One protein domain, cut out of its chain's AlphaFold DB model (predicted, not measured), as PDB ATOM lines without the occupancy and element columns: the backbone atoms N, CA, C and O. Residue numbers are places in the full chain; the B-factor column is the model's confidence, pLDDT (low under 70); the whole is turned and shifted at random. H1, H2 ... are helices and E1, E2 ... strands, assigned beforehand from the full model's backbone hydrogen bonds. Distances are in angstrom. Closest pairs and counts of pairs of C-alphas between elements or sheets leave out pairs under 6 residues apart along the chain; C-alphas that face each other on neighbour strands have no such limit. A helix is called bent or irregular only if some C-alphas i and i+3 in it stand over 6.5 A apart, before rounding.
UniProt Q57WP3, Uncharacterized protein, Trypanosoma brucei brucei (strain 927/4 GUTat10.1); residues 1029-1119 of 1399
ATOM      1  N   PRO A1029     -47.393 -42.333 -24.172       75.72
ATOM      2  CA  PRO A1029     -47.173 -43.032 -22.919       75.72
ATOM      3  C   PRO A1029     -45.788 -43.670 -22.936       75.72
ATOM      4  O   PRO A1029     -45.309 -44.107 -23.985       75.72
ATOM      5  N   GLN A1030     -45.138 -43.690 -21.776       75.50
ATOM      6  CA  GLN A1030     -43.890 -44.413 -21.598       75.50
ATOM      7  C   GLN A1030     -44.244 -45.886 -21.369       75.50
ATOM      8  O   GLN A1030     -44.726 -46.211 -20.288       75.50
ATOM      9  N   PRO A1031     -44.036 -46.778 -22.355       71.75
ATOM     10  CA  PRO A1031     -44.458 -48.171 -22.233       71.75
ATOM     11  C   PRO A1031     -43.681 -48.935 -21.159       71.75
ATOM     12  O   PRO A1031     -44.149 -49.964 -20.697       71.75
ATOM     13  N   ARG A1032     -42.479 -48.456 -20.809       73.86
ATOM     14  CA  ARG A1032     -41.520 -49.169 -19.963       73.86
ATOM     15  C   ARG A1032     -41.055 -48.312 -18.793       73.86
ATOM     16  O   ARG A1032     -40.600 -47.181 -19.003       73.86
ATOM     17  N   GLY A1033     -41.145 -48.860 -17.584       76.17
ATOM     18  CA  GLY A1033     -40.677 -48.218 -16.350       76.17
ATOM     19  C   GLY A1033     -39.148 -48.104 -16.273       76.17
ATOM     20  O   GLY A1033     -38.429 -48.704 -17.070       76.17
ATOM     21  N   GLU A1034     -38.619 -47.349 -15.302       70.41
ATOM     22  CA  GLU A1034     -37.160 -47.204 -15.132       70.41
ATOM     23  C   GLU A1034     -36.450 -48.538 -14.883       70.41
ATOM     24  O   GLU A1034     -35.384 -48.784 -15.450       70.41
ATOM     25  N   ASP A1035     -37.044 -49.407 -14.066       65.51
ATOM     26  CA  ASP A1035     -36.463 -50.715 -13.771       65.51
ATOM     27  C   ASP A1035     -36.456 -51.617 -15.008       65.51
ATOM     28  O   ASP A1035     -35.481 -52.323 -15.257       65.51
ATOM     29  N   GLU A1036     -37.476 -51.528 -15.861       69.67
ATOM     30  CA  GLU A1036     -37.508 -52.266 -17.125       69.67
ATOM     31  C   GLU A1036     -36.455 -51.753 -18.108       69.67
ATOM     32  O   GLU A1036     -35.749 -52.553 -18.725       69.67
ATOM     33  N   LEU A1037     -36.264 -50.431 -18.203       68.79
ATOM     34  CA  LEU A1037     -35.201 -49.828 -19.015       68.79
ATOM     35  C   LEU A1037     -33.792 -50.266 -18.579       68.79
ATOM     36  O   LEU A1037     -32.851 -50.105 -19.357       68.79
ATOM     37  N   ARG A1038     -33.618 -50.823 -17.370       61.05
ATOM     38  CA  ARG A1038     -32.351 -51.413 -16.890       61.05
ATOM     39  C   ARG A1038     -32.178 -52.886 -17.256       61.05
ATOM     40  O   ARG A1038     -31.047 -53.363 -17.277       61.05
ATOM     41  N   VAL A1039     -33.262 -53.607 -17.533       60.72
ATOM     42  CA  VAL A1039     -33.234 -55.062 -17.766       60.72
ATOM     43  C   VAL A1039     -33.387 -55.404 -19.246       60.72
ATOM     44  O   VAL A1039     -32.770 -56.353 -19.719       60.72
ATOM     45  N   VAL A1040     -34.162 -54.617 -19.994       67.26
ATOM     46  CA  VAL A1040     -34.423 -54.847 -21.421       67.26
ATOM     47  C   VAL A1040     -33.150 -54.638 -22.249       67.26
ATOM     48  O   VAL A1040     -32.298 -53.805 -21.908       67.26
ATOM     49  N   SER A1041     -33.022 -55.413 -23.331       73.80
ATOM     50  CA  SER A1041     -31.896 -55.332 -24.265       73.80
ATOM     51  C   SER A1041     -31.876 -53.993 -25.010       73.80
ATOM     52  O   SER A1041     -32.924 -53.421 -25.330       73.80
ATOM     53  N   LEU A1042     -30.680 -53.504 -25.349       76.73
ATOM     54  CA  LEU A1042     -30.525 -52.263 -26.119       76.73
ATOM     55  C   LEU A1042     -31.192 -52.346 -27.494       76.73
ATOM     56  O   LEU A1042     -31.752 -51.358 -27.960       76.73
ATOM     57  N   LEU A1043     -31.160 -53.526 -28.123       80.87
ATOM     58  CA  LEU A1043     -31.773 -53.751 -29.429       80.87
ATOM     59  C   LEU A1043     -33.293 -53.571 -29.368       80.87
ATOM     60  O   LEU A1043     -33.856 -52.909 -30.233       80.87
ATOM     61  N   THR A1044     -33.942 -54.113 -28.336       79.26
ATOM     62  CA  THR A1044     -35.392 -53.979 -28.154       79.26
ATOM     63  C   THR A1044     -35.785 -52.522 -27.916       79.26
ATOM     64  O   THR A1044     -36.674 -52.020 -28.593       79.26
ATOM     65  N   LEU A1045     -35.080 -51.808 -27.026       81.86
ATOM     66  CA  LEU A1045     -35.340 -50.379 -26.784       81.86
ATOM     67  C   LEU A1045     -35.172 -49.543 -28.057       81.86
ATOM     68  O   LEU A1045     -35.978 -48.659 -28.337       81.86
ATOM     69  N   TYR A1046     -34.143 -49.845 -28.847       86.64
ATOM     70  CA  TYR A1046     -33.882 -49.174 -30.113       86.64
ATOM     71  C   TYR A1046     -34.969 -49.460 -31.164       86.64
ATOM     72  O   TYR A1046     -35.402 -48.550 -31.867       86.64
ATOM     73  N   GLN A1047     -35.460 -50.700 -31.247       84.07
ATOM     74  CA  GLN A1047     -36.550 -51.086 -32.151       84.07
ATOM     75  C   GLN A1047     -37.899 -50.470 -31.753       84.07
ATOM     76  O   GLN A1047     -38.643 -50.044 -32.637       84.07
ATOM     77  N   ASP A1048     -38.187 -50.342 -30.456       82.74
ATOM     78  CA  ASP A1048     -39.418 -49.714 -29.950       82.74
ATOM     79  C   ASP A1048     -39.534 -48.238 -30.390       82.74
ATOM     80  O   ASP A1048     -40.636 -47.723 -30.604       82.74
ATOM     81  N   CYS A1049     -38.402 -47.556 -30.597       85.77
ATOM     82  CA  CYS A1049     -38.362 -46.184 -31.106       85.77
ATOM     83  C   CYS A1049     -38.644 -46.074 -32.616       85.77
ATOM     84  O   CYS A1049     -39.084 -45.016 -33.070       85.77
ATOM     85  N   ASN A1050     -38.435 -47.142 -33.397       85.74
ATOM     86  CA  ASN A1050     -38.497 -47.139 -34.868       85.74
ATOM     87  C   ASN A1050     -39.882 -46.727 -35.412       85.74
ATOM     88  O   ASN A1050     -39.998 -46.166 -36.497       85.74
ATOM     89  N   GLN A1051     -40.947 -46.941 -34.636       81.71
ATOM     90  CA  GLN A1051     -42.324 -46.592 -35.014       81.71
ATOM     91  C   GLN A1051     -42.588 -45.084 -35.198       81.71
ATOM     92  O   GLN A1051     -43.571 -44.720 -35.845       81.71
ATOM     93  N   HIS A1052     -41.738 -44.209 -34.645       83.92
ATOM     94  CA  HIS A1052     -41.879 -42.742 -34.733       83.92
ATOM     95  C   HIS A1052     -41.159 -42.132 -35.943       83.92
ATOM     96  O   HIS A1052     -41.055 -40.906 -36.053       83.92
ATOM     97  N   PHE A1053     -40.636 -42.976 -36.835       85.39
ATOM     98  CA  PHE A1053     -39.796 -42.576 -37.957       85.39
ATOM     99  C   PHE A1053     -40.316 -43.141 -39.285       85.39
ATOM    100  O   PHE A1053     -40.949 -44.195 -39.309       85.39
ATOM    101  N   PRO A1054     -40.087 -42.429 -40.402       76.62
ATOM    102  CA  PRO A1054     -40.608 -42.825 -41.709       76.62
ATOM    103  C   PRO A1054     -39.837 -43.991 -42.347       76.62
ATOM    104  O   PRO A1054     -40.390 -44.685 -43.197       76.62
ATOM    105  N   ALA A1055     -38.578 -44.201 -41.956       81.68
ATOM    106  CA  ALA A1055     -37.717 -45.254 -42.485       81.68
ATOM    107  C   ALA A1055     -37.149 -46.106 -41.346       81.68
ATOM    108  O   ALA A1055     -37.079 -45.658 -40.201       81.68
ATOM    109  N   SER A1056     -36.725 -47.326 -41.674       81.65
ATOM    110  CA  SER A1056     -36.096 -48.231 -40.717       81.65
ATOM    111  C   SER A1056     -34.740 -47.709 -40.255       81.65
ATOM    112  O   SER A1056     -33.935 -47.241 -41.061       81.65
ATOM    113  N   PHE A1057     -34.463 -47.862 -38.966       87.79
ATOM    114  CA  PHE A1057     -33.153 -47.567 -38.402       87.79
ATOM    115  C   PHE A1057     -32.023 -48.448 -38.961       87.79
ATOM    116  O   PHE A1057     -32.259 -49.617 -39.281       87.79
ATOM    117  N   PRO A1058     -30.784 -47.923 -39.029       85.12
ATOM    118  CA  PRO A1058     -29.602 -48.737 -39.291       85.12
ATOM    119  C   PRO A1058     -29.350 -49.740 -38.148       85.12
ATOM    120  O   PRO A1058     -29.831 -49.538 -37.029       85.12
ATOM    121  N   PRO A1059     -28.580 -50.816 -38.382       82.97
ATOM    122  CA  PRO A1059     -28.186 -51.743 -37.327       82.97
ATOM    123  C   PRO A1059     -27.544 -51.009 -36.140       82.97
ATOM    124  O   PRO A1059     -26.685 -50.146 -36.320       82.97
ATOM    125  N   ILE A1060     -27.908 -51.378 -34.907       81.55
ATOM    126  CA  ILE A1060     -27.416 -50.705 -33.686       81.55
ATOM    127  C   ILE A1060     -25.879 -50.700 -33.581       81.55
ATOM    128  O   ILE A1060     -25.289 -49.767 -33.038       81.55
ATOM    129  N   SER A1061     -25.225 -51.724 -34.140       75.77
ATOM    130  CA  SER A1061     -23.766 -51.844 -34.219       75.77
ATOM    131  C   SER A1061     -23.112 -50.800 -35.120       75.77
ATOM    132  O   SER A1061     -21.959 -50.454 -34.892       75.77
ATOM    133  N   GLU A1062     -23.828 -50.318 -36.134       80.81
ATOM    134  CA  GLU A1062     -23.370 -49.273 -37.054       80.81
ATOM    135  C   GLU A1062     -23.749 -47.880 -36.539       80.81
ATOM    136  O   GLU A1062     -23.005 -46.919 -36.733       80.81
ATOM    137  N   ALA A1063     -24.881 -47.773 -35.838       85.99
ATOM    138  CA  ALA A1063     -25.373 -46.516 -35.286       85.99
ATOM    139  C   ALA A1063     -24.558 -46.028 -34.073       85.99
ATOM    140  O   ALA A1063     -24.417 -44.823 -33.872       85.99
ATOM    141  N   ILE A1064     -24.034 -46.936 -33.240       86.81
ATOM    142  CA  ILE A1064     -23.303 -46.576 -32.017       86.81
ATOM    143  C   ILE A1064     -21.793 -46.628 -32.248       86.81
ATOM    144  O   ILE A1064     -21.215 -47.689 -32.464       86.81
ATOM    145  N   THR A1065     -21.130 -45.488 -32.075       84.23
ATOM    146  CA  THR A1065     -19.669 -45.357 -32.133       84.23
ATOM    147  C   THR A1065     -19.106 -44.969 -30.767       84.23
ATOM    148  O   THR A1065     -19.702 -44.198 -30.018       84.23
ATOM    149  N   THR A1066     -17.955 -45.529 -30.391       81.50
ATOM    150  CA  THR A1066     -17.329 -45.285 -29.081       81.50
ATOM    151  C   THR A1066     -15.896 -44.817 -29.262       81.50
ATOM    152  O   THR A1066     -15.100 -45.514 -29.884       81.50
ATOM    153  N   ILE A1067     -15.557 -43.666 -28.686       80.67
ATOM    154  CA  ILE A1067     -14.243 -43.028 -28.789       80.67
ATOM    155  C   ILE A1067     -13.659 -42.893 -27.376       80.67
ATOM    156  O   ILE A1067     -14.294 -42.321 -26.487       80.67
ATOM    157  N   SER A1068     -12.456 -43.419 -27.139       70.92
ATOM    158  CA  SER A1068     -11.775 -43.298 -25.843       70.92
ATOM    159  C   SER A1068     -11.023 -41.968 -25.736       70.92
ATOM    160  O   SER A1068     -10.090 -41.720 -26.501       70.92
ATOM    161  N   GLY A1069     -11.393 -41.125 -24.773       68.75
ATOM    162  CA  GLY A1069     -10.617 -39.958 -24.350       68.75
ATOM    163  C   GLY A1069      -9.650 -40.288 -23.205       68.75
ATOM    164  O   GLY A1069      -9.658 -41.393 -22.669       68.75
ATOM    165  N   LYS A1070      -8.823 -39.313 -22.786       68.91
ATOM    166  CA  LYS A1070      -7.835 -39.497 -21.695       68.91
ATOM    167  C   LYS A1070      -8.467 -39.957 -20.372       68.91
ATOM    168  O   LYS A1070      -7.894 -40.808 -19.706       68.91
ATOM    169  N   ASN A1071      -9.630 -39.401 -20.018       63.33
ATOM    170  CA  ASN A1071     -10.286 -39.622 -18.717       63.33
ATOM    171  C   ASN A1071     -11.763 -40.056 -18.831       63.33
ATOM    172  O   ASN A1071     -12.427 -40.230 -17.811       63.33
ATOM    173  N   HIS A1072     -12.303 -40.178 -20.043       68.37
ATOM    174  CA  HIS A1072     -13.713 -40.489 -20.280       68.37
ATOM    175  C   HIS A1072     -13.892 -41.188 -21.630       68.37
ATOM    176  O   HIS A1072     -13.097 -41.010 -22.551       68.37
ATOM    177  N   TRP A1073     -14.960 -41.962 -21.748       72.61
ATOM    178  CA  TRP A1073     -15.472 -42.506 -22.993       72.61
ATOM    179  C   TRP A1073     -16.505 -41.549 -23.570       72.61
ATOM    180  O   TRP A1073     -17.413 -41.110 -22.865       72.61
ATOM    181  N   ARG A1074     -16.361 -41.246 -24.859       84.80
ATOM    182  CA  ARG A1074     -17.359 -40.548 -25.663       84.80
ATOM    183  C   ARG A1074     -18.117 -41.589 -26.475       84.80
ATOM    184  O   ARG A1074     -17.558 -42.177 -27.398       84.80
ATOM    185  N   VAL A1075     -19.366 -41.842 -26.109       83.20
ATOM    186  CA  VAL A1075     -20.254 -42.773 -26.814       83.20
ATOM    187  C   VAL A1075     -21.252 -41.959 -27.620       83.20
ATOM    188  O   VAL A1075     -21.888 -41.062 -27.075       83.20
ATOM    189  N   ILE A1076     -21.344 -42.234 -28.916       85.94
ATOM    190  CA  ILE A1076     -22.127 -41.455 -29.869       85.94
ATOM    191  C   ILE A1076     -23.115 -42.385 -30.570       85.94
ATOM    192  O   ILE A1076     -22.689 -43.304 -31.267       85.94
ATOM    193  N   LEU A1077     -24.417 -42.140 -30.423       89.57
ATOM    194  CA  LEU A1077     -25.440 -42.735 -31.287       89.57
ATOM    195  C   LEU A1077     -25.699 -41.772 -32.438       89.57
ATOM    196  O   LEU A1077     -26.225 -40.680 -32.233       89.57
ATOM    197  N   ARG A1078     -25.309 -42.191 -33.636       87.87
ATOM    198  CA  ARG A1078     -25.398 -41.430 -34.872       87.87
ATOM    199  C   ARG A1078     -26.564 -41.957 -35.707       87.87
ATOM    200  O   ARG A1078     -26.565 -43.117 -36.111       87.87
ATOM    201  N   LEU A1079     -27.547 -41.099 -35.975       89.77
ATOM    202  CA  LEU A1079     -28.719 -41.411 -36.795       89.77
ATOM    203  C   LEU A1079     -28.741 -40.544 -38.064       89.77
ATOM    204  O   LEU A1079     -28.440 -39.353 -37.979       89.77
ATOM    205  N   PRO A1080     -29.111 -41.098 -39.231       88.31
ATOM    206  CA  PRO A1080     -29.289 -40.324 -40.460       88.31
ATOM    207  C   PRO A1080     -30.330 -39.200 -40.315       88.31
ATOM    208  O   PRO A1080     -31.422 -39.417 -39.790       88.31
ATOM    209  N   SER A1081     -30.024 -37.998 -40.806       83.98
ATOM    210  CA  SER A1081     -30.903 -36.822 -40.650       83.98
ATOM    211  C   SER A1081     -32.190 -36.881 -41.473       83.98
ATOM    212  O   SER A1081     -33.192 -36.267 -41.104       83.98
ATOM    213  N   ASN A1082     -32.214 -37.679 -42.542       83.77
ATOM    214  CA  ASN A1082     -33.420 -37.931 -43.333       83.77
ATOM    215  C   ASN A1082     -34.538 -38.595 -42.506       83.77
ATOM    216  O   ASN A1082     -35.713 -38.364 -42.786       83.77
ATOM    217  N   LEU A1083     -34.201 -39.344 -41.445       84.90
ATOM    218  CA  LEU A1083     -35.177 -39.863 -40.475       84.90
ATOM    219  C   LEU A1083     -35.957 -38.733 -39.785       84.90
ATOM    220  O   LEU A1083     -37.110 -38.912 -39.400       84.90
ATOM    221  N   PHE A1084     -35.339 -37.559 -39.674       85.87
ATOM    222  CA  PHE A1084     -35.880 -36.365 -39.040       85.87
ATOM    223  C   PHE A1084     -36.376 -35.317 -40.050       85.87
ATOM    224  O   PHE A1084     -36.674 -34.193 -39.657       85.87
ATOM    225  N   ALA A1085     -36.481 -35.679 -41.338       82.36
ATOM    226  CA  ALA A1085     -36.843 -34.777 -42.437       82.36
ATOM    227  C   ALA A1085     -35.927 -33.536 -42.553       82.36
ATOM    228  O   ALA A1085     -36.383 -32.448 -42.908       82.36
ATOM    229  N   LEU A1086     -34.633 -33.722 -42.266       80.40
ATOM    230  CA  LEU A1086     -33.571 -32.723 -42.386       80.40
ATOM    231  C   LEU A1086     -32.589 -33.132 -43.491       80.40
ATOM    232  O   LEU A1086     -32.188 -34.294 -43.561       80.40
ATOM    233  N   GLU A1087     -32.165 -32.177 -44.321       72.62
ATOM    234  CA  GLU A1087     -31.141 -32.408 -45.355       72.62
ATOM    235  C   GLU A1087     -29.714 -32.249 -44.806       72.62
ATOM    236  O   GLU A1087     -28.803 -32.975 -45.205       72.62
ATOM    237  N   THR A1088     -29.519 -31.337 -43.850       66.89
ATOM    238  CA  THR A1088     -28.216 -31.050 -43.233       66.89
ATOM    239  C   THR A1088     -28.340 -30.864 -41.717       66.89
ATOM    240  O   THR A1088     -29.288 -30.210 -41.279       66.89
ATOM    241  N   PRO A1089     -27.387 -31.367 -40.901       76.11
ATOM    242  CA  PRO A1089     -26.198 -32.157 -41.264       76.11
ATOM    243  C   PRO A1089     -26.574 -33.545 -41.798       76.11
ATOM    244  O   PRO A1089     -27.737 -33.914 -41.744       76.11
ATOM    245  N   SER A1090     -25.620 -34.340 -42.288       78.39
ATOM    246  CA  SER A1090     -25.909 -35.702 -42.780       78.39
ATOM    247  C   SER A1090     -26.394 -36.655 -41.679       78.39
ATOM    248  O   SER A1090     -27.176 -37.568 -41.947       78.39
ATOM    249  N   HIS A1091     -25.954 -36.427 -40.438       83.30
ATOM    250  CA  HIS A1091     -26.331 -37.227 -39.279       83.30
ATOM    251  C   HIS A1091     -26.584 -36.353 -38.052       83.30
ATOM    252  O   HIS A1091     -25.913 -35.340 -37.853       83.30
ATOM    253  N   LEU A1092     -27.494 -36.805 -37.195       83.99
ATOM    254  CA  LEU A1092     -27.725 -36.271 -35.862       83.99
ATOM    255  C   LEU A1092     -27.152 -37.221 -34.809       83.99
ATOM    256  O   LEU A1092     -27.231 -38.443 -34.948       83.99
ATOM    257  N   GLU A1093     -26.568 -36.658 -33.756       83.96
ATOM    258  CA  GLU A1093     -25.803 -37.407 -32.760       83.96
ATOM    259  C   GLU A1093     -26.367 -37.206 -31.347       83.96
ATOM    260  O   GLU A1093     -26.514 -36.072 -30.891       83.96
ATOM    261  N   TYR A1094     -26.619 -38.303 -30.627       84.91
ATOM    262  CA  TYR A1094     -26.636 -38.293 -29.161       84.91
ATOM    263  C   TYR A1094     -25.232 -38.582 -28.659       84.91
ATOM    264  O   TYR A1094     -24.638 -39.585 -29.051       84.91
ATOM    265  N   VAL A1095     -24.718 -37.742 -27.764       81.47
ATOM    266  CA  VAL A1095     -23.374 -37.890 -27.207       81.47
ATOM    267  C   VAL A1095     -23.465 -38.078 -25.702       81.47
ATOM    268  O   VAL A1095     -23.983 -37.219 -24.997       81.47
ATOM    269  N   TYR A1096     -22.896 -39.172 -25.209       80.48
ATOM    270  CA  TYR A1096     -22.658 -39.396 -23.791       80.48
ATOM    271  C   TYR A1096     -21.165 -39.336 -23.490       80.48
ATOM    272  O   TYR A1096     -20.344 -39.929 -24.197       80.48
ATOM    273  N   LEU A1097     -20.824 -38.637 -22.411       77.38
ATOM    274  CA  LEU A1097     -19.473 -38.523 -21.879       77.38
ATOM    275  C   LEU A1097     -19.467 -39.115 -20.469       77.38
ATOM    276  O   LEU A1097     -20.070 -38.551 -19.560       77.38
ATOM    277  N   GLY A1098     -18.780 -40.238 -20.267       74.32
ATOM    278  CA  GLY A1098     -18.741 -40.889 -18.953       74.32
ATOM    279  C   GLY A1098     -17.570 -41.843 -18.773       74.32
ATOM    280  O   GLY A1098     -16.723 -41.987 -19.648       74.32
ATOM    281  N   LYS A1099     -17.476 -42.488 -17.608       69.45
ATOM    282  CA  LYS A1099     -16.321 -43.341 -17.266       69.45
ATOM    283  C   LYS A1099     -16.359 -44.721 -17.931       69.45
ATOM    284  O   LYS A1099     -15.307 -45.343 -18.064       69.45
ATOM    285  N   GLY A1100     -17.531 -45.194 -18.354       60.45
ATOM    286  CA  GLY A1100     -17.718 -46.527 -18.930       60.45
ATOM    287  C   GLY A1100     -18.254 -46.499 -20.360       60.45
ATOM    288  O   GLY A1100     -19.277 -45.876 -20.626       60.45
ATOM    289  N   LYS A1101     -17.601 -47.242 -21.269       67.13
ATOM    290  CA  LYS A1101     -18.082 -47.504 -22.643       67.13
ATOM    291  C   LYS A1101     -19.507 -48.077 -22.639       67.13
ATOM    292  O   LYS A1101     -20.363 -47.611 -23.376       67.13
ATOM    293  N   HIS A1102     -19.740 -49.064 -21.783       61.56
ATOM    294  CA  HIS A1102     -20.968 -49.852 -21.652       61.56
ATOM    295  C   HIS A1102     -22.135 -49.064 -21.053       61.56
ATOM    296  O   HIS A1102     -23.184 -48.912 -21.679       61.56
ATOM    297  N   GLU A1103     -21.889 -48.445 -19.894       68.60
ATOM    298  CA  GLU A1103     -22.817 -47.500 -19.269       68.60
ATOM    299  C   GLU A1103     -23.200 -46.389 -20.252       68.60
ATOM    300  O   GLU A1103     -24.375 -46.061 -20.377       68.60
ATOM    301  N   GLY A1104     -22.236 -45.913 -21.048       75.69
ATOM    302  CA  GLY A1104     -22.494 -44.944 -22.104       75.69
ATOM    303  C   GLY A1104     -23.365 -45.459 -23.247       75.69
ATOM    304  O   GLY A1104     -24.248 -44.729 -23.684       75.69
ATOM    305  N   LYS A1105     -23.198 -46.704 -23.717       81.44
ATOM    306  CA  LYS A1105     -24.076 -47.268 -24.763       81.44
ATOM    307  C   LYS A1105     -25.527 -47.333 -24.294       81.44
ATOM    308  O   LYS A1105     -26.418 -46.890 -25.017       81.44
ATOM    309  N   ARG A1106     -25.764 -47.848 -23.082       85.49
ATOM    310  CA  ARG A1106     -27.117 -47.914 -22.512       85.49
ATOM    311  C   ARG A1106     -27.674 -46.526 -22.232       85.49
ATOM    312  O   ARG A1106     -28.811 -46.272 -22.608       85.49
ATOM    313  N   ALA A1107     -26.883 -45.628 -21.644       81.53
ATOM    314  CA  ALA A1107     -27.308 -44.259 -21.368       81.53
ATOM    315  C   ALA A1107     -27.778 -43.551 -22.643       81.53
ATOM    316  O   ALA A1107     -28.897 -43.056 -22.673       81.53
ATOM    317  N   VAL A1108     -26.998 -43.614 -23.726       85.91
ATOM    318  CA  VAL A1108     -27.356 -42.975 -24.999       85.91
ATOM    319  C   VAL A1108     -28.655 -43.529 -25.595       85.91
ATOM    320  O   VAL A1108     -29.497 -42.757 -26.052       85.91
ATOM    321  N   VAL A1109     -28.845 -44.854 -25.593       87.54
ATOM    322  CA  VAL A1109     -30.072 -45.479 -26.124       87.54
ATOM    323  C   VAL A1109     -31.279 -45.160 -25.238       87.54
ATOM    324  O   VAL A1109     -32.350 -44.848 -25.753       87.54
ATOM    325  N   CYS A1110     -31.116 -45.189 -23.914       84.35
ATOM    326  CA  CYS A1110     -32.170 -44.813 -22.975       84.35
ATOM    327  C   CYS A1110     -32.536 -43.329 -23.086       84.35
ATOM    328  O   CYS A1110     -33.713 -42.990 -23.002       84.35
ATOM    329  N   ASP A1111     -31.565 -42.444 -23.298       83.86
ATOM    330  CA  ASP A1111     -31.812 -41.013 -23.474       83.86
ATOM    331  C   ASP A1111     -32.563 -40.734 -24.778       83.86
ATOM    332  O   ASP A1111     -33.532 -39.974 -24.768       83.86
ATOM    333  N   PHE A1112     -32.208 -41.428 -25.864       89.06
ATOM    334  CA  PHE A1112     -32.984 -41.407 -27.106       89.06
ATOM    335  C   PHE A1112     -34.410 -41.943 -26.911       89.06
ATOM    336  O   PHE A1112     -35.379 -41.354 -27.383       89.06
ATOM    337  N   TYR A1113     -34.577 -43.028 -26.155       88.10
ATOM    338  CA  TYR A1113     -35.903 -43.559 -25.842       88.10
ATOM    339  C   TYR A1113     -36.752 -42.549 -25.053       88.10
ATOM    340  O   TYR A1113     -37.903 -42.283 -25.404       88.10
ATOM    341  N   ARG A1114     -36.173 -41.921 -24.021       85.69
ATOM    342  CA  ARG A1114     -36.827 -40.896 -23.185       85.69
ATOM    343  C   ARG A1114     -37.096 -39.584 -23.918       85.69
ATOM    344  O   ARG A1114     -37.944 -38.809 -23.474       85.69
ATOM    345  N   SER A1115     -36.380 -39.279 -25.000       83.23
ATOM    346  CA  SER A1115     -36.676 -38.090 -25.807       83.23
ATOM    347  C   SER A1115     -37.973 -38.258 -26.601       83.23
ATOM    348  O   SER A1115     -38.645 -37.271 -26.897       83.23
ATOM    349  N   LEU A1116     -38.330 -39.503 -26.933       86.46
ATOM    350  CA  LEU A1116     -39.514 -39.849 -27.719       86.46
ATOM    351  C   LEU A1116     -40.712 -40.229 -26.850       86.46
ATOM    352  O   LEU A1116     -41.841 -39.894 -27.216       86.46
ATOM    353  N   HIS A1117     -40.462 -40.917 -25.733       84.12
ATOM    354  CA  HIS A1117     -41.464 -41.484 -24.832       84.12
ATOM    355  C   HIS A1117     -41.471 -40.813 -23.458       84.12
ATOM    356  O   HIS A1117     -40.425 -40.441 -22.929       84.12
ATOM    357  N   GLY A1118     -42.653 -40.732 -22.846       79.97
ATOM    358  CA  GLY A1118     -42.812 -40.203 -21.495       79.97
ATOM    359  C   GLY A1118     -42.748 -38.679 -21.408       79.97
ATOM    360  O   GLY A1118     -42.572 -37.970 -22.403       79.97
ATOM    361  N   LYS A1119     -42.913 -38.178 -20.179       78.90
ATOM    362  CA  LYS A1119     -42.961 -36.739 -19.894       78.90
ATOM    363  C   LYS A1119     -41.593 -36.095 -20.093       78.90
ATOM    364  O   LYS A1119     -40.571 -36.626 -19.658       78.90
TER     365      LYS A1119
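This is residues 1029 to 1119 of the 1399 residues of an uncharacterized protein of Trypanosoma brucei brucei (strain 927/4 GUTat10.1) (UniProt Q57WP3). A small antiparallel sheet of three strands, E1, E2 and E3, has the long helix H5 slantwise over one face and no named helix over the other. H2 packs side by side with H5, beyond the sheet, and the short helix H1 lies near these two helices, farther out from the sheet. The printed part has 91 residues, with five named helices and three named strands in the order H1, H2, H3, E1, E2, H4, E3, H5; the sheet's order is E1, E2, E3, and the class is mixed, helices and strands. The whole is compact, with a radius of gyration of the C-alphas of 13.3 A, and rounded, spanning 38 by 35 by 23 A.

H1 is residues 1034 to 1039, beginning at C-alpha 1034 (-37.160, -47.204, -15.132). H2, residues 1042 to 1052, is 17.1 A long and only just irregular: C-alphas 1048 and 1051 are 6.6 A apart. H3 is residues 1060 to 1063, and E1 is residues 1064 to 1068, 13.5 A long. E2, residues 1073 to 1080, is 22.4 A long and begins at C-alpha 1073 (-15.472, -42.506, -22.993). H4 is residues 1081 to 1084. E3, residues 1091 to 1098, is 22.0 A long. H5, residues 1101 to 1116, is 23.3 A long and ends at C-alpha 1116 (-39.514, -39.849, -27.719).

The sheet is twisted, its C-alphas lying up to 4.1 A off the best plane. E1 and E2 form an antiparallel hairpin at 152 degrees, with N 1065 and O 1076 at 2.8 A, within hydrogen-bond range. E2 and E3 are antiparallel at 163 degrees, with N 1075 and O 1096 at 2.9 A, within that range. H5 is on the sheet, over E2 and E3, in two layers, a helix on one face of a sheet. Its height over the sheet is 7.7 A, and it runs slantwise to the strands, at 40 degrees to E2 on the local plane. The closest C-alphas of E3 and H5 are those of Tyr 1096 and Gly 1104, 5.8 A apart. H2 touches H5 at a shallow tilt of 23 degrees, the same way; their closest C-alphas, of Cys 1049 and Tyr 1113, are 6.4 A apart. H1 is close to H5 but not clearly touching, with the C-alphas of Leu 1037 and Cys 1110 closest at 7.1 A. H3 stands at the sheet's level, 1.2 A in height, and H4 only grazes the sheet. In H1 every O i to N i+4 pair is within hydrogen-bond range, in H2 4 of 7 and in H5 11 of 12; H3 and H4 are too short for such a pair.

The C-alphas farthest apart, of Pro 1029 and Lys 1070, are 39.5 A apart. The printed part has no cut and no long link. The mean pLDDT of the printed part is 79.1; it is under 70 at residues 1035 to 1040, 1069 to 1072, 1088 and 1099 to 1103.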